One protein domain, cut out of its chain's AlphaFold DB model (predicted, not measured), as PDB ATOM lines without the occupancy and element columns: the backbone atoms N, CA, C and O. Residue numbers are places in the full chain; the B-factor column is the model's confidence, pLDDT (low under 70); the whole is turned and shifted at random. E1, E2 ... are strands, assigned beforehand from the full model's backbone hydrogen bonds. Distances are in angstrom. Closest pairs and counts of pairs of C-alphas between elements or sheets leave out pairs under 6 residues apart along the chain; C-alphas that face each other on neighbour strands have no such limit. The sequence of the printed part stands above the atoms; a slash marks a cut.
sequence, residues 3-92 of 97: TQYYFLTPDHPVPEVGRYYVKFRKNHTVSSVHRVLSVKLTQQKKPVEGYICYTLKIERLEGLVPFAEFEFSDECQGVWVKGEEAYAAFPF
ATOM      1  N   THR A   3      13.007 -17.649  39.794       87.38
ATOM      2  CA  THR A   3      14.204 -16.961  39.287       87.38
ATOM      3  C   THR A   3      14.842 -17.793  38.179       87.38
ATOM      4  O   THR A   3      14.914 -19.019  38.299       87.38
ATOM      5  N   GLN A   4      15.292 -17.155  37.100       82.94
ATOM      6  CA  GLN A   4      15.934 -17.833  35.976       82.94
ATOM      7  C   GLN A   4      17.072 -16.993  35.388       82.94
ATOM      8  O   GLN A   4      16.980 -15.769  35.337       82.94
ATOM      9  N   TYR A   5      18.136 -17.670  34.956       82.56
ATOM     10  CA  TYR A   5      19.282 -17.060  34.290       82.56
ATOM     11  C   TYR A   5      19.071 -17.068  32.777       82.56
ATOM     12  O   TYR A   5      18.661 -18.088  32.214       82.56
ATOM     13  N   TYR A   6      19.365 -15.943  32.138       80.81
ATOM     14  CA  TYR A   6      19.315 -15.765  30.693       80.81
ATOM     15  C   TYR A   6      20.633 -15.218  30.185       80.81
ATOM     16  O   TYR A   6      21.236 -14.354  30.818       80.81
ATOM     17  N   PHE A   7      21.060 -15.735  29.041       77.56
ATOM     18  CA  PHE A   7      22.269 -15.317  28.352       77.56
ATOM     19  C   PHE A   7      21.859 -14.678  27.039       77.56
ATOM     20  O   PHE A   7      21.117 -15.278  26.264       77.56
ATOM     21  N   LEU A   8      22.304 -13.448  26.832       77.38
ATOM     22  CA  LEU A   8      21.970 -12.642  25.666       77.38
ATOM     23  C   LEU A   8      23.268 -12.245  24.981       77.38
ATOM     24  O   LEU A   8      24.242 -11.948  25.671       77.38
ATOM     25  N   THR A   9      23.303 -12.243  23.652       80.38
ATOM     26  CA  THR A   9      24.440 -11.634  22.955       80.38
ATOM     27  C   THR A   9      24.424 -10.116  23.184       80.38
ATOM     28  O   THR A   9      23.364  -9.573  23.507       80.38
ATOM     29  N   PRO A  10      25.561  -9.409  23.048       79.94
ATOM     30  CA  PRO A  10      25.632  -7.966  23.294       79.94
ATOM     31  C   PRO A  10      24.601  -7.133  22.521       79.94
ATOM     32  O   PRO A  10      24.129  -6.126  23.038       79.94
ATOM     33  N   ASP A  11      24.221  -7.584  21.323       78.12
ATOM     34  CA  ASP A  11      23.271  -6.888  20.450       78.12
ATOM     35  C   ASP A  11      21.799  -7.237  20.743       78.12
ATOM     36  O   ASP A  11      20.891  -6.606  20.203       78.12
ATOM     37  N   HIS A  12      21.530  -8.236  21.594       75.31
ATOM     38  CA  HIS A  12      20.160  -8.591  21.968       75.31
ATOM     39  C   HIS A  12      19.604  -7.614  23.010       75.31
ATOM     40  O   HIS A  12      20.263  -7.333  24.017       75.31
ATOM     41  N   PRO A  13      18.354  -7.141  22.843       76.69
ATOM     42  CA  PRO A  13      17.754  -6.239  23.806       76.69
ATOM     43  C   PRO A  13      17.588  -6.925  25.161       76.69
ATOM     44  O   PRO A  13      17.074  -8.041  25.276       76.69
ATOM     45  N   VAL A  14      17.987  -6.210  26.210       81.88
ATOM     46  CA  VAL A  14      17.810  -6.663  27.586       81.88
ATOM     47  C   VAL A  14      16.308  -6.702  27.916       81.88
ATOM     48  O   VAL A  14      15.581  -5.758  27.594       81.88
ATOM     49  N   PRO A  15      15.815  -7.758  28.584       81.88
ATOM     50  CA  PRO A  15      14.446  -7.820  29.069       81.88
ATOM     51  C   PRO A  15      14.143  -6.630  29.982       81.88
ATOM     52  O   PRO A  15      14.960  -6.253  30.819       81.88
ATOM     53  N   GLU A  16      12.949  -6.063  29.861       84.69
ATOM     54  CA  GLU A  16      12.477  -5.000  30.750       84.69
ATOM     55  C   GLU A  16      11.443  -5.562  31.729       84.69
ATOM     56  O   GLU A  16      10.701  -6.500  31.424       84.69
ATOM     57  N   VAL A  17      11.367  -4.962  32.916       89.00
ATOM     58  CA  VAL A  17      10.298  -5.254  33.877       89.00
ATOM     59  C   VAL A  17       8.942  -4.936  33.248       89.00
ATOM     60  O   VAL A  17       8.780  -3.936  32.559       89.00
ATOM     61  N   GLY A  18       7.959  -5.803  33.479       84.81
ATOM     62  CA  GLY A  18       6.626  -5.706  32.897       84.81
ATOM     63  C   GLY A  18       6.471  -6.407  31.547       84.81
ATOM     64  O   GLY A  18       5.334  -6.703  31.189       84.81
ATOM     65  N   ARG A  19       7.565  -6.738  30.842       85.38
ATOM     66  CA  ARG A  19       7.508  -7.522  29.597       85.38
ATOM     67  C   ARG A  19       7.133  -8.981  29.849       85.38
ATOM     68  O   ARG A  19       7.252  -9.488  30.971       85.38
ATOM     69  N   TYR A  20       6.735  -9.664  28.778       85.94
ATOM     70  CA  TYR A  20       6.388 -11.079  28.810       85.94
ATOM     71  C   TYR A  20       7.516 -11.952  28.258       85.94
ATOM     72  O   TYR A  20       8.131 -11.635  27.244       85.94
ATOM     73  N   TYR A  21       7.764 -13.067  28.937       86.38
ATOM     74  CA  TYR A  21       8.592 -14.168  28.477       86.38
ATOM     75  C   TYR A  21       7.707 -15.339  28.080       86.38
ATOM     76  O   TYR A  21       7.081 -15.976  28.939       86.38
ATOM     77  N   VAL A  22       7.682 -15.638  26.792       85.06
ATOM     78  CA  VAL A  22       6.927 -16.760  26.243       85.06
ATOM     79  C   VAL A  22       7.893 -17.917  26.059       85.06
ATOM     80  O   VAL A  22       8.880 -17.797  25.343       85.06
ATOM     81  N   LYS A  23       7.644 -19.035  26.739       82.94
ATOM     82  CA  LYS A  23       8.455 -20.248  26.620       82.94
ATOM     83  C   LYS A  23       7.775 -21.222  25.673       82.94
ATOM     84  O   LYS A  23       6.611 -21.546  25.902       82.94
ATOM     85  N   PHE A  24       8.513 -21.780  24.720       80.06
ATOM     86  CA  PHE A  24       7.994 -22.775  23.781       80.06
ATOM     87  C   PHE A  24       8.388 -24.209  24.160       80.06
ATOM     88  O   PHE A  24       9.280 -24.457  24.983       80.06
ATOM     89  N   ARG A  25       7.664 -25.177  23.594       77.12
ATOM     90  CA  ARG A  25       8.033 -26.599  23.548       77.12
ATOM     91  C   ARG A  25       8.753 -26.907  22.229       77.12
ATOM     92  O   ARG A  25       8.781 -26.081  21.331       77.12
ATOM     93  N   LYS A  26       9.294 -28.127  22.093       73.94
ATOM     94  CA  LYS A  26       9.981 -28.600  20.870       73.94
ATOM     95  C   LYS A  26       9.124 -28.555  19.597       73.94
ATOM     96  O   LYS A  26       9.673 -28.614  18.512       73.94
ATOM     97  N   ASN A  27       7.803 -28.519  19.735       74.56
ATOM     98  CA  ASN A  27       6.845 -28.435  18.636       74.56
ATOM     99  C   ASN A  27       6.294 -27.010  18.453       74.56
ATOM    100  O   ASN A  27       5.167 -26.861  17.996       74.56
ATOM    101  N   HIS A  28       7.032 -25.989  18.903       69.69
ATOM    102  CA  HIS A  28       6.678 -24.569  18.773       69.69
ATOM    103  C   HIS A  28       5.375 -24.145  19.452       69.69
ATOM    104  O   HIS A  28       4.922 -23.019  19.291       69.69
ATOM    105  N   THR A  29       4.787 -25.000  20.293       78.12
ATOM    106  CA  THR A  29       3.629 -24.601  21.091       78.12
ATOM    107  C   THR A  29       4.062 -23.829  22.324       78.12
ATOM    108  O   THR A  29       5.051 -24.168  22.990       78.12
ATOM    109  N   VAL A  30       3.292 -22.795  22.666       82.19
ATOM    110  CA  VAL A  30       3.496 -22.043  23.903       82.19
ATOM    111  C   VAL A  30       3.320 -22.985  25.093       82.19
ATOM    112  O   VAL A  30       2.271 -23.584  25.318       82.19
ATOM    113  N   SER A  31       4.386 -23.136  25.868       84.00
ATOM    114  CA  SER A  31       4.421 -23.936  27.089       84.00
ATOM    115  C   SER A  31       3.927 -23.127  28.282       84.00
ATOM    116  O   SER A  31       3.150 -23.621  29.100       84.00
ATOM    117  N   SER A  32       4.398 -21.886  28.395       86.69
ATOM    118  CA  SER A  32       3.978 -20.959  29.440       86.69
ATOM    119  C   SER A  32       4.363 -19.523  29.106       86.69
ATOM    120  O   SER A  32       5.390 -19.267  28.479       86.69
ATOM    121  N   VAL A  33       3.554 -18.585  29.595       87.50
ATOM    122  CA  VAL A  33       3.838 -17.149  29.559       87.50
ATOM    123  C   VAL A  33       4.216 -16.702  30.963       87.50
ATOM    124  O   VAL A  33       3.614 -17.129  31.952       87.50
ATOM    125  N   HIS A  34       5.232 -15.855  31.064       89.62
ATOM    126  CA  HIS A  34       5.657 -15.280  32.330       89.62
ATOM    127  C   HIS A  34       5.772 -13.768  32.222       89.62
ATOM    128  O   HIS A  34       6.191 -13.269  31.187       89.62
ATOM    129  N   ARG A  35       5.476 -13.040  33.296       90.56
ATOM    130  CA  ARG A  35       5.793 -11.614  33.402       90.56
ATOM    131  C   ARG A  35       7.141 -11.429  34.079       90.56
ATOM    132  O   ARG A  35       7.424 -12.062  35.099       90.56
ATOM    133  N   VAL A  36       7.962 -10.548  33.524       91.06
ATOM    134  CA  VAL A  36       9.238 -10.146  34.113       91.06
ATOM    135  C   VAL A  36       8.981  -9.158  35.244       91.06
ATOM    136  O   VAL A  36       8.408  -8.095  35.037       91.06
ATOM    137  N   LEU A  37       9.416  -9.507  36.452       92.44
ATOM    138  CA  LEU A  37       9.250  -8.694  37.659       92.44
ATOM    139  C   LEU A  37      10.515  -7.918  38.025       92.44
ATOM    140  O   LEU A  37      10.437  -6.838  38.599       92.44
ATOM    141  N   SER A  38      11.689  -8.466  37.720       94.06
ATOM    142  CA  SER A  38      12.970  -7.783  37.914       94.06
ATOM    143  C   SER A  38      14.026  -8.361  36.987       94.06
ATOM    144  O   SER A  38      13.994  -9.559  36.697       94.06
ATOM    145  N   VAL A  39      15.002  -7.538  36.618       91.44
ATOM    146  CA  VAL A  39      16.143  -7.917  35.778       91.44
ATOM    147  C   VAL A  39      17.412  -7.411  36.446       91.44
ATOM    148  O   VAL A  39      17.468  -6.263  36.880       91.44
ATOM    149  N   LYS A  40      18.419  -8.273  36.573       92.81
ATOM    150  CA  LYS A  40      19.701  -7.923  37.190       92.81
ATOM    151  C   LYS A  40      20.853  -8.494  36.374       92.81
ATOM    152  O   LYS A  40      20.887  -9.699  36.131       92.81
ATOM    153  N   LEU A  41      21.819  -7.651  36.007       90.62
ATOM    154  CA  LEU A  41      23.080  -8.120  35.431       90.62
ATOM    155  C   LEU A  41      23.777  -9.046  36.435       90.62
ATOM    156  O   LEU A  41      23.926  -8.714  37.612       90.62
ATOM    157  N   THR A  42      24.154 -10.235  35.981       89.19
ATOM    158  CA  THR A  42      24.695 -11.289  36.835       89.19
ATOM    159  C   THR A  42      26.169 -11.457  36.559       89.19
ATOM    160  O   THR A  42      26.565 -11.824  35.456       89.19
ATOM    161  N   GLN A  43      26.988 -11.225  37.580       86.12
ATOM    162  CA  GLN A  43      28.412 -11.496  37.480       86.12
ATOM    163  C   GLN A  43      28.639 -13.008  37.439       86.12
ATOM    164  O   GLN A  43      28.248 -13.745  38.347       86.12
ATOM    165  N   GLN A  44      29.251 -13.474  36.357       80.25
ATOM    166  CA  GLN A  44      29.526 -14.888  36.152       80.25
ATOM    167  C   GLN A  44      30.853 -15.272  36.799       80.25
ATOM    168  O   GLN A  44      31.831 -14.537  36.689       80.25
ATOM    169  N   LYS A  45      30.918 -16.462  37.409       82.94
ATOM    170  CA  LYS A  45      32.199 -17.041  37.852       82.94
ATOM    171  C   LYS A  45      33.110 -17.367  36.665       82.94
ATOM    172  O   LYS A  45      34.313 -17.163  36.746       82.94
ATOM    173  N   LYS A  46      32.520 -17.863  35.574       83.50
ATOM    174  CA  LYS A  46      33.180 -18.107  34.291       83.50
ATOM    175  C   LYS A  46      32.369 -17.408  33.193       83.50
ATOM    176  O   LYS A  46      31.199 -17.761  33.015       83.50
ATOM    177  N   PRO A  47      32.933 -16.396  32.513       83.38
ATOM    178  CA  PRO A  47      32.287 -15.769  31.366       83.38
ATOM    179  C   PRO A  47      31.989 -16.805  30.277       83.38
ATOM    180  O   PRO A  47      32.765 -17.741  30.083       83.38
ATOM    181  N   VAL A  48      30.864 -16.636  29.585       82.31
ATOM    182  CA  VAL A  48      30.538 -17.408  28.380       82.31
ATOM    183  C   VAL A  48      30.802 -16.468  27.217       82.31
ATOM    184  O   VAL A  48      30.219 -15.387  27.160       82.31
ATOM    185  N   GLU A  49      31.739 -16.838  26.351       84.31
ATOM    186  CA  GLU A  49      32.191 -15.981  25.258       84.31
ATOM    187  C   GLU A  49      31.027 -15.604  24.335       84.31
ATOM    188  O   GLU A  49      30.248 -16.463  23.932       84.31
ATOM    189  N   GLY A  50      30.894 -14.309  24.037       84.00
ATOM    190  CA  GLY A  50      29.815 -13.782  23.198       84.00
ATOM    191  C   GLY A  50      28.472 -13.571  23.906       84.00
ATOM    192  O   GLY A  50      27.516 -13.187  23.238       84.00
ATOM    193  N   TYR A  51      28.378 -13.774  25.227       84.12
ATOM    194  CA  TYR A  51      27.121 -13.620  25.969       84.12
ATOM    195  C   TYR A  51      27.262 -12.820  27.269       84.12
ATOM    196  O   TYR A  51      28.278 -12.859  27.959       84.12
ATOM    197  N   ILE A  52      26.173 -12.147  27.638       86.50
ATOM    198  CA  ILE A  52      25.977 -11.409  28.884       86.50
ATOM    199  C   ILE A  52      24.877 -12.105  29.691       86.50
ATOM    200  O   ILE A  52      23.793 -12.386  29.176       86.50
ATOM    201  N   CYS A  53      25.147 -12.385  30.967       88.06
ATOM    202  CA  CYS A  53      24.212 -13.084  31.843       88.06
ATOM    203  C   CYS A  53      23.321 -12.126  32.647       88.06
ATOM    204  O   CYS A  53      23.806 -11.266  33.384       88.06
ATOM    205  N   TYR A  54      22.010 -12.350  32.604       89.31
ATOM    206  CA  TYR A  54      21.012 -11.656  33.410       89.31
ATOM    207  C   TYR A  54      20.219 -12.641  34.272       89.31
ATOM    208  O   TYR A  54      19.814 -13.712  33.824       89.31
ATOM    209  N   THR A  55      19.949 -12.255  35.516       90.88
ATOM    210  CA  THR A  55      19.037 -12.954  36.421       90.88
ATOM    211  C   THR A  55      17.691 -12.261  36.355       90.88
ATOM    212  O   THR A  55      17.583 -11.065  36.637       90.88
ATOM    213  N   LEU A  56      16.658 -13.023  36.013       90.06
ATOM    214  CA  LEU A  56      15.292 -12.543  35.946       90.06
ATOM    215  C   LEU A  56      14.448 -13.174  37.044       90.06
ATOM    216  O   LEU A  56      14.476 -14.389  37.247       90.06
ATOM    217  N   LYS A  57      13.646 -12.346  37.710       92.94
ATOM    218  CA  LYS A  57      12.548 -12.801  38.563       92.94
ATOM    219  C   LYS A  57      11.280 -12.753  37.731       92.94
ATOM    220  O   LYS A  57      10.953 -11.702  37.189       92.94
ATOM    221  N   ILE A  58      10.593 -13.880  37.620       91.38
ATOM    222  CA  ILE A  58       9.424 -14.030  36.759       91.38
ATOM    223  C   ILE A  58       8.249 -14.647  37.520       91.38
ATOM    224  O   ILE A  58       8.417 -15.478  38.423       91.38
ATOM    225  N   GLU A  59       7.039 -14.260  37.140       92.94
ATOM    226  CA  GLU A  59       5.797 -14.909  37.563       92.94
ATOM    227  C   GLU A  59       5.124 -15.575  36.375       92.94
ATOM    228  O   GLU A  59       5.120 -15.025  35.281       92.94
ATOM    229  N   ARG A  60       4.582 -16.775  36.574       90.94
ATOM    230  CA  ARG A  60       3.829 -17.471  35.534       90.94
ATOM    231  C   ARG A  60       2.423 -16.884  35.477       90.94
ATOM    232  O   ARG A  60       1.798 -16.732  36.523       90.94
ATOM    233  N   LEU A  61       1.951 -16.590  34.272       87.94
ATOM    234  CA  LEU A  61       0.595 -16.120  34.022       87.94
ATOM    235  C   LEU A  61      -0.228 -17.281  33.465       87.94
ATOM    236  O   LEU A  61      -0.007 -17.730  32.339       87.94
ATOM    237  N   GLU A  62      -1.139 -17.807  34.278       85.62
ATOM    238  CA  GLU A  62      -2.052 -18.864  33.842       85.62
ATOM    239  C   GLU A  62      -3.128 -18.284  32.908       85.62
ATOM    240  O   GLU A  62      -3.531 -17.132  33.046       85.62
ATOM    241  N   GLY A  63      -3.581 -19.076  31.934       74.81
ATOM    242  CA  GLY A  63      -4.664 -18.686  31.019       74.81
ATOM    243  C   GLY A  63      -4.262 -17.828  29.811       74.81
ATOM    244  O   GLY A  63      -5.081 -17.663  28.917       74.81
ATOM    245  N   LEU A  64      -3.014 -17.347  29.719       70.44
ATOM    246  CA  LEU A  64      -2.512 -16.600  28.546       70.44
ATOM    247  C   LEU A  64      -1.918 -17.485  27.435       70.44
ATOM    248  O   LEU A  64      -1.560 -16.990  26.372       70.44
ATOM    249  N   VAL A  65      -1.827 -18.796  27.665       65.62
ATOM    250  CA  VAL A  65      -1.284 -19.778  26.709       65.62
ATOM    251  C   VAL A  65      -2.022 -19.821  25.353       65.62
ATOM    252  O   VAL A  65      -1.327 -19.923  24.348       65.62
ATOM    253  N   PRO A  66      -3.367 -19.737  25.269       57.41
ATOM    254  CA  PRO A  66      -4.075 -19.905  23.997       57.41
ATOM    255  C   PRO A  66      -4.092 -18.658  23.094       57.41
ATOM    256  O   PRO A  66      -4.605 -18.750  21.988       57.41
ATOM    257  N   PHE A  67      -3.555 -17.511  23.529       56.28
ATOM    258  CA  PHE A  67      -3.632 -16.240  22.781       56.28
ATOM    259  C   PHE A  67      -2.315 -15.811  22.120       56.28
ATOM    260  O   PHE A  67      -2.233 -14.728  21.549       56.28
ATOM    261  N   ALA A  68      -1.270 -16.625  22.239       58.56
ATOM    262  CA  ALA A  68       0.069 -16.297  21.780       58.56
ATOM    263  C   ALA A  68       0.447 -17.206  20.603       58.56
ATOM    264  O   ALA A  68       0.956 -18.308  20.806       58.56
ATOM    265  N   GLU A  69       0.190 -16.746  19.382       58.25
ATOM    266  CA  GLU A  69       0.681 -17.375  18.154       58.25
ATOM    267  C   GLU A  69       1.888 -16.589  17.643       58.25
ATOM    268  O   GLU A  69       1.849 -15.362  17.557       58.25
ATOM    269  N   PHE A  70       2.975 -17.293  17.337       63.31
ATOM    270  CA  PHE A  70       4.161 -16.695  16.746       63.31
ATOM    271  C   PHE A  70       4.767 -17.642  15.707       63.31
ATOM    272  O   PHE A  70       4.883 -18.842  15.964       63.31
ATOM    273  N   GLU A  71       5.199 -17.106  14.570       56.50
ATOM    274  CA  GLU A  71       5.963 -17.846  13.563       56.50
ATOM    275  C   GLU A  71       7.464 -17.711  13.861       56.50
ATOM    276  O   GLU A  71       8.005 -16.606  13.829       56.50
ATOM    277  N   PHE A  72       8.152 -18.818  14.170       63.03
ATOM    278  CA  PHE A  72       9.586 -18.795  14.485       63.03
ATOM    279  C   PHE A  72      10.364 -19.972  13.897       63.03
ATOM    280  O   PHE A  72       9.818 -21.030  13.597       63.03
ATOM    281  N   SER A  73      11.678 -19.764  13.776       57.19
ATOM    282  CA  SER A  73      12.660 -20.769  13.368       57.19
ATOM    283  C   SER A  73      12.818 -21.889  14.401       57.19
ATOM    284  O   SER A  73      12.727 -21.641  15.606       57.19
ATOM    285  N   ASP A  74      13.205 -23.079  13.932       55.75
ATOM    286  CA  ASP A  74      13.250 -24.329  14.706       55.75
ATOM    287  C   ASP A  74      14.118 -24.329  15.984       55.75
ATOM    288  O   ASP A  74      13.953 -25.189  16.848       55.75
ATOM    289  N   GLU A  75      15.018 -23.361  16.151       60.41
ATOM    290  CA  GLU A  75      15.988 -23.332  17.255       60.41
ATOM    291  C   GLU A  75      15.539 -22.509  18.480       60.41
ATOM    292  O   GLU A  75      16.197 -22.522  19.524       60.41
ATOM    293  N   CYS A  76      14.415 -21.790  18.391       65.69
ATOM    294  CA  CYS A  76      13.999 -20.851  19.431       65.69
ATOM    295  C   CYS A  76      13.298 -21.554  20.611       65.69
ATOM    296  O   CYS A  76      12.271 -22.208  20.448       65.69
ATOM    297  N   GLN A  77      13.813 -21.400  21.841       69.31
ATOM    298  CA  GLN A  77      13.194 -21.993  23.045       69.31
ATOM    299  C   GLN A  77      12.265 -21.040  23.815       69.31
ATOM    300  O   GLN A  77      11.520 -21.470  24.707       69.31
ATOM    301  N   GLY A  78      12.298 -19.752  23.493       76.12
ATOM    302  CA  GLY A  78      11.453 -18.730  24.093       76.12
ATOM    303  C   GLY A  78      11.702 -17.361  23.477       76.12
ATOM    304  O   GLY A  78      12.706 -17.171  22.798       76.12
ATOM    305  N   VAL A  79      10.816 -16.404  23.742       77.06
ATOM    306  CA  VAL A  79      10.971 -15.015  23.293       77.06
ATOM    307  C   VAL A  79      10.589 -14.002  24.363       77.06
ATOM    308  O   VAL A  79       9.737 -14.259  25.220       77.06
ATOM    309  N   TRP A  80      11.210 -12.827  24.288       79.81
ATOM    310  CA  TRP A  80      10.781 -11.627  25.003       79.81
ATOM    311  C   TRP A  80       9.838 -10.829  24.127       79.81
ATOM    312  O   TRP A  80      10.219 -10.476  23.017       79.81
ATOM    313  N   VAL A  81       8.663 -10.490  24.647       73.19
ATOM    314  CA  VAL A  81       7.657  -9.724  23.905       73.19
ATOM    315  C   VAL A  81       7.533  -8.319  24.491       73.19
ATOM    316  O   VAL A  81       7.338  -8.162  25.705       73.19
ATOM    317  N   LYS A  82       7.642  -7.297  23.633       73.69
ATOM    318  CA  LYS A  82       7.308  -5.897  23.942       73.69
ATOM    319  C   LYS A  82       6.387  -5.347  22.864       73.69
ATOM    320  O   LYS A  82       6.828  -5.089  21.752       73.69
ATOM    321  N   GLY A  83       5.128  -5.114  23.227       71.44
ATOM    322  CA  GLY A  83       4.124  -4.714  22.245       71.44
ATOM    323  C   GLY A  83       4.000  -5.792  21.171       71.44
ATOM    324  O   GLY A  83       3.711  -6.938  21.503       71.44
ATOM    325  N   GLU A  84       4.271  -5.420  19.923       67.25
ATOM    326  CA  GLU A  84       4.198  -6.300  18.748       67.25
ATOM    327  C   GLU A  84       5.546  -6.956  18.393       67.25
ATOM    328  O   GLU A  84       5.611  -7.799  17.504       67.25
ATOM    329  N   GLU A  85       6.632  -6.613  19.093       67.50
ATOM    330  CA  GLU A  85       7.969  -7.140  18.811       67.50
ATOM    331  C   GLU A  85       8.319  -8.330  19.707       67.50
ATOM    332  O   GLU A  85       8.088  -8.308  20.924       67.50
ATOM    333  N   ALA A  86       8.965  -9.338  19.115       73.69
ATOM    334  CA  ALA A  86       9.459 -10.517  19.809       73.69
ATOM    335  C   ALA A  86      10.932 -10.799  19.475       73.69
ATOM    336  O   ALA A  86      11.340 -10.757  18.318       73.69
ATOM    337  N   TYR A  87      11.724 -11.117  20.502       73.25
ATOM    338  CA  TYR A  87      13.165 -11.364  20.387       73.25
ATOM    339  C   TYR A  87      13.524 -12.744  20.932       73.25
ATOM    340  O   TYR A  87      13.065 -13.096  22.022       73.25
ATOM    341  N   ALA A  88      14.362 -13.497  20.213       71.81
ATOM    342  CA  ALA A  88      14.789 -14.837  20.610       71.81
ATOM    343  C   ALA A  88      15.452 -14.854  21.998       71.81
ATOM    344  O   ALA A  88      16.175 -13.937  22.392       71.81
ATOM    345  N   ALA A  89      15.197 -15.921  22.753       69.75
ATOM    346  CA  ALA A  89      15.719 -16.116  24.094       69.75
ATOM    347  C   ALA A  89      16.128 -17.574  24.323       69.75
ATOM    348  O   ALA A  89      15.380 -18.514  24.040       69.75
ATOM    349  N   PHE A  90      17.305 -17.754  24.926       67.75
ATOM    350  CA  PHE A  90      17.870 -19.069  25.203       67.75
ATOM    351  C   PHE A  90      17.996 -19.283  26.718       67.75
ATOM    352  O   PHE A  90      18.753 -18.573  27.391       67.75
ATOM    353  N   PRO A  91      17.243 -20.234  27.302       61.16
ATOM    354  CA  PRO A  91      17.422 -20.607  28.694       61.16
ATOM    355  C   PRO A  91      18.712 -21.427  28.849       61.16
ATOM    356  O   PRO A  91      18.906 -22.429  28.166       61.16
ATOM    357  N   PHE A  92      19.566 -21.041  29.796       59.97
ATOM    358  CA  PHE A  92      20.798 -21.762  30.126       59.97
ATOM    359  C   PHE A  92      20.665 -22.466  31.482       59.97
ATOM    360  O   PHE A  92      20.142 -21.889  32.439       59.97
TER     361      PHE A  92
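This is residues 3 to 92 of the 97 residues of an uncharacterized protein of Siphonobacter sp. BAB-5385 (UniProt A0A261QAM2). Six strands curl into a small, partly open barrel, its long, bent E3 and E4 wrapping round one side. The compact, all-strand printed part has 90 residues, no named helix, E1 to E6 in order, a radius of gyration of the C-alphas of 12.9 A and spans of 39 by 27 by 21 A.

Find C-alpha 3 at (14.204, -16.961, 39.287), where E1, residues 3 to 8, begins. Next come E2, residues 20 to 24; E3, residues 30 to 41, 26.7 A, which bends by 77 degrees at residue 37; and E4, residues 52 to 61, 26.3 A, which bends by 54 degrees at residue 57. E5 is residues 78 to 82; E6, residues 85 to 91, ends at C-alpha 91, (17.422, -20.607, 28.694).

Round the ring, look for antiparallel neighbours with N and O within hydrogen-bond range: E1 and E4, N 6 and O 54, 2.8 A; hairpin E3 and E4, N 57 and O 38, 3.0 A; hairpin E2 and E3, N 21 and O 34, 2.8 A; E2 and E5, N 22 and O 79, 2.9 A; hairpin E5 and E6, N 80 and O 87, 2.9 A. E6 and E1 meet only at a point, C-alphas 91 and 6 facing each other at 5.6 A. E2 E3 E4 form a meander, successive antiparallel neighbours; E1 to E4 and E2 to E5 are Greek keys, a meander of three plus a fourth strand, first and fourth antiparallel neighbours.

The farthest C-alphas, Lys 45 and Pro 66, are 38.9 A apart. The printed part has no cut; links E1 to E2 and E4 to E5 are long. Find pLDDT under 70 at residues 28, 65 to 77, 84 to 85 and 89 to 92.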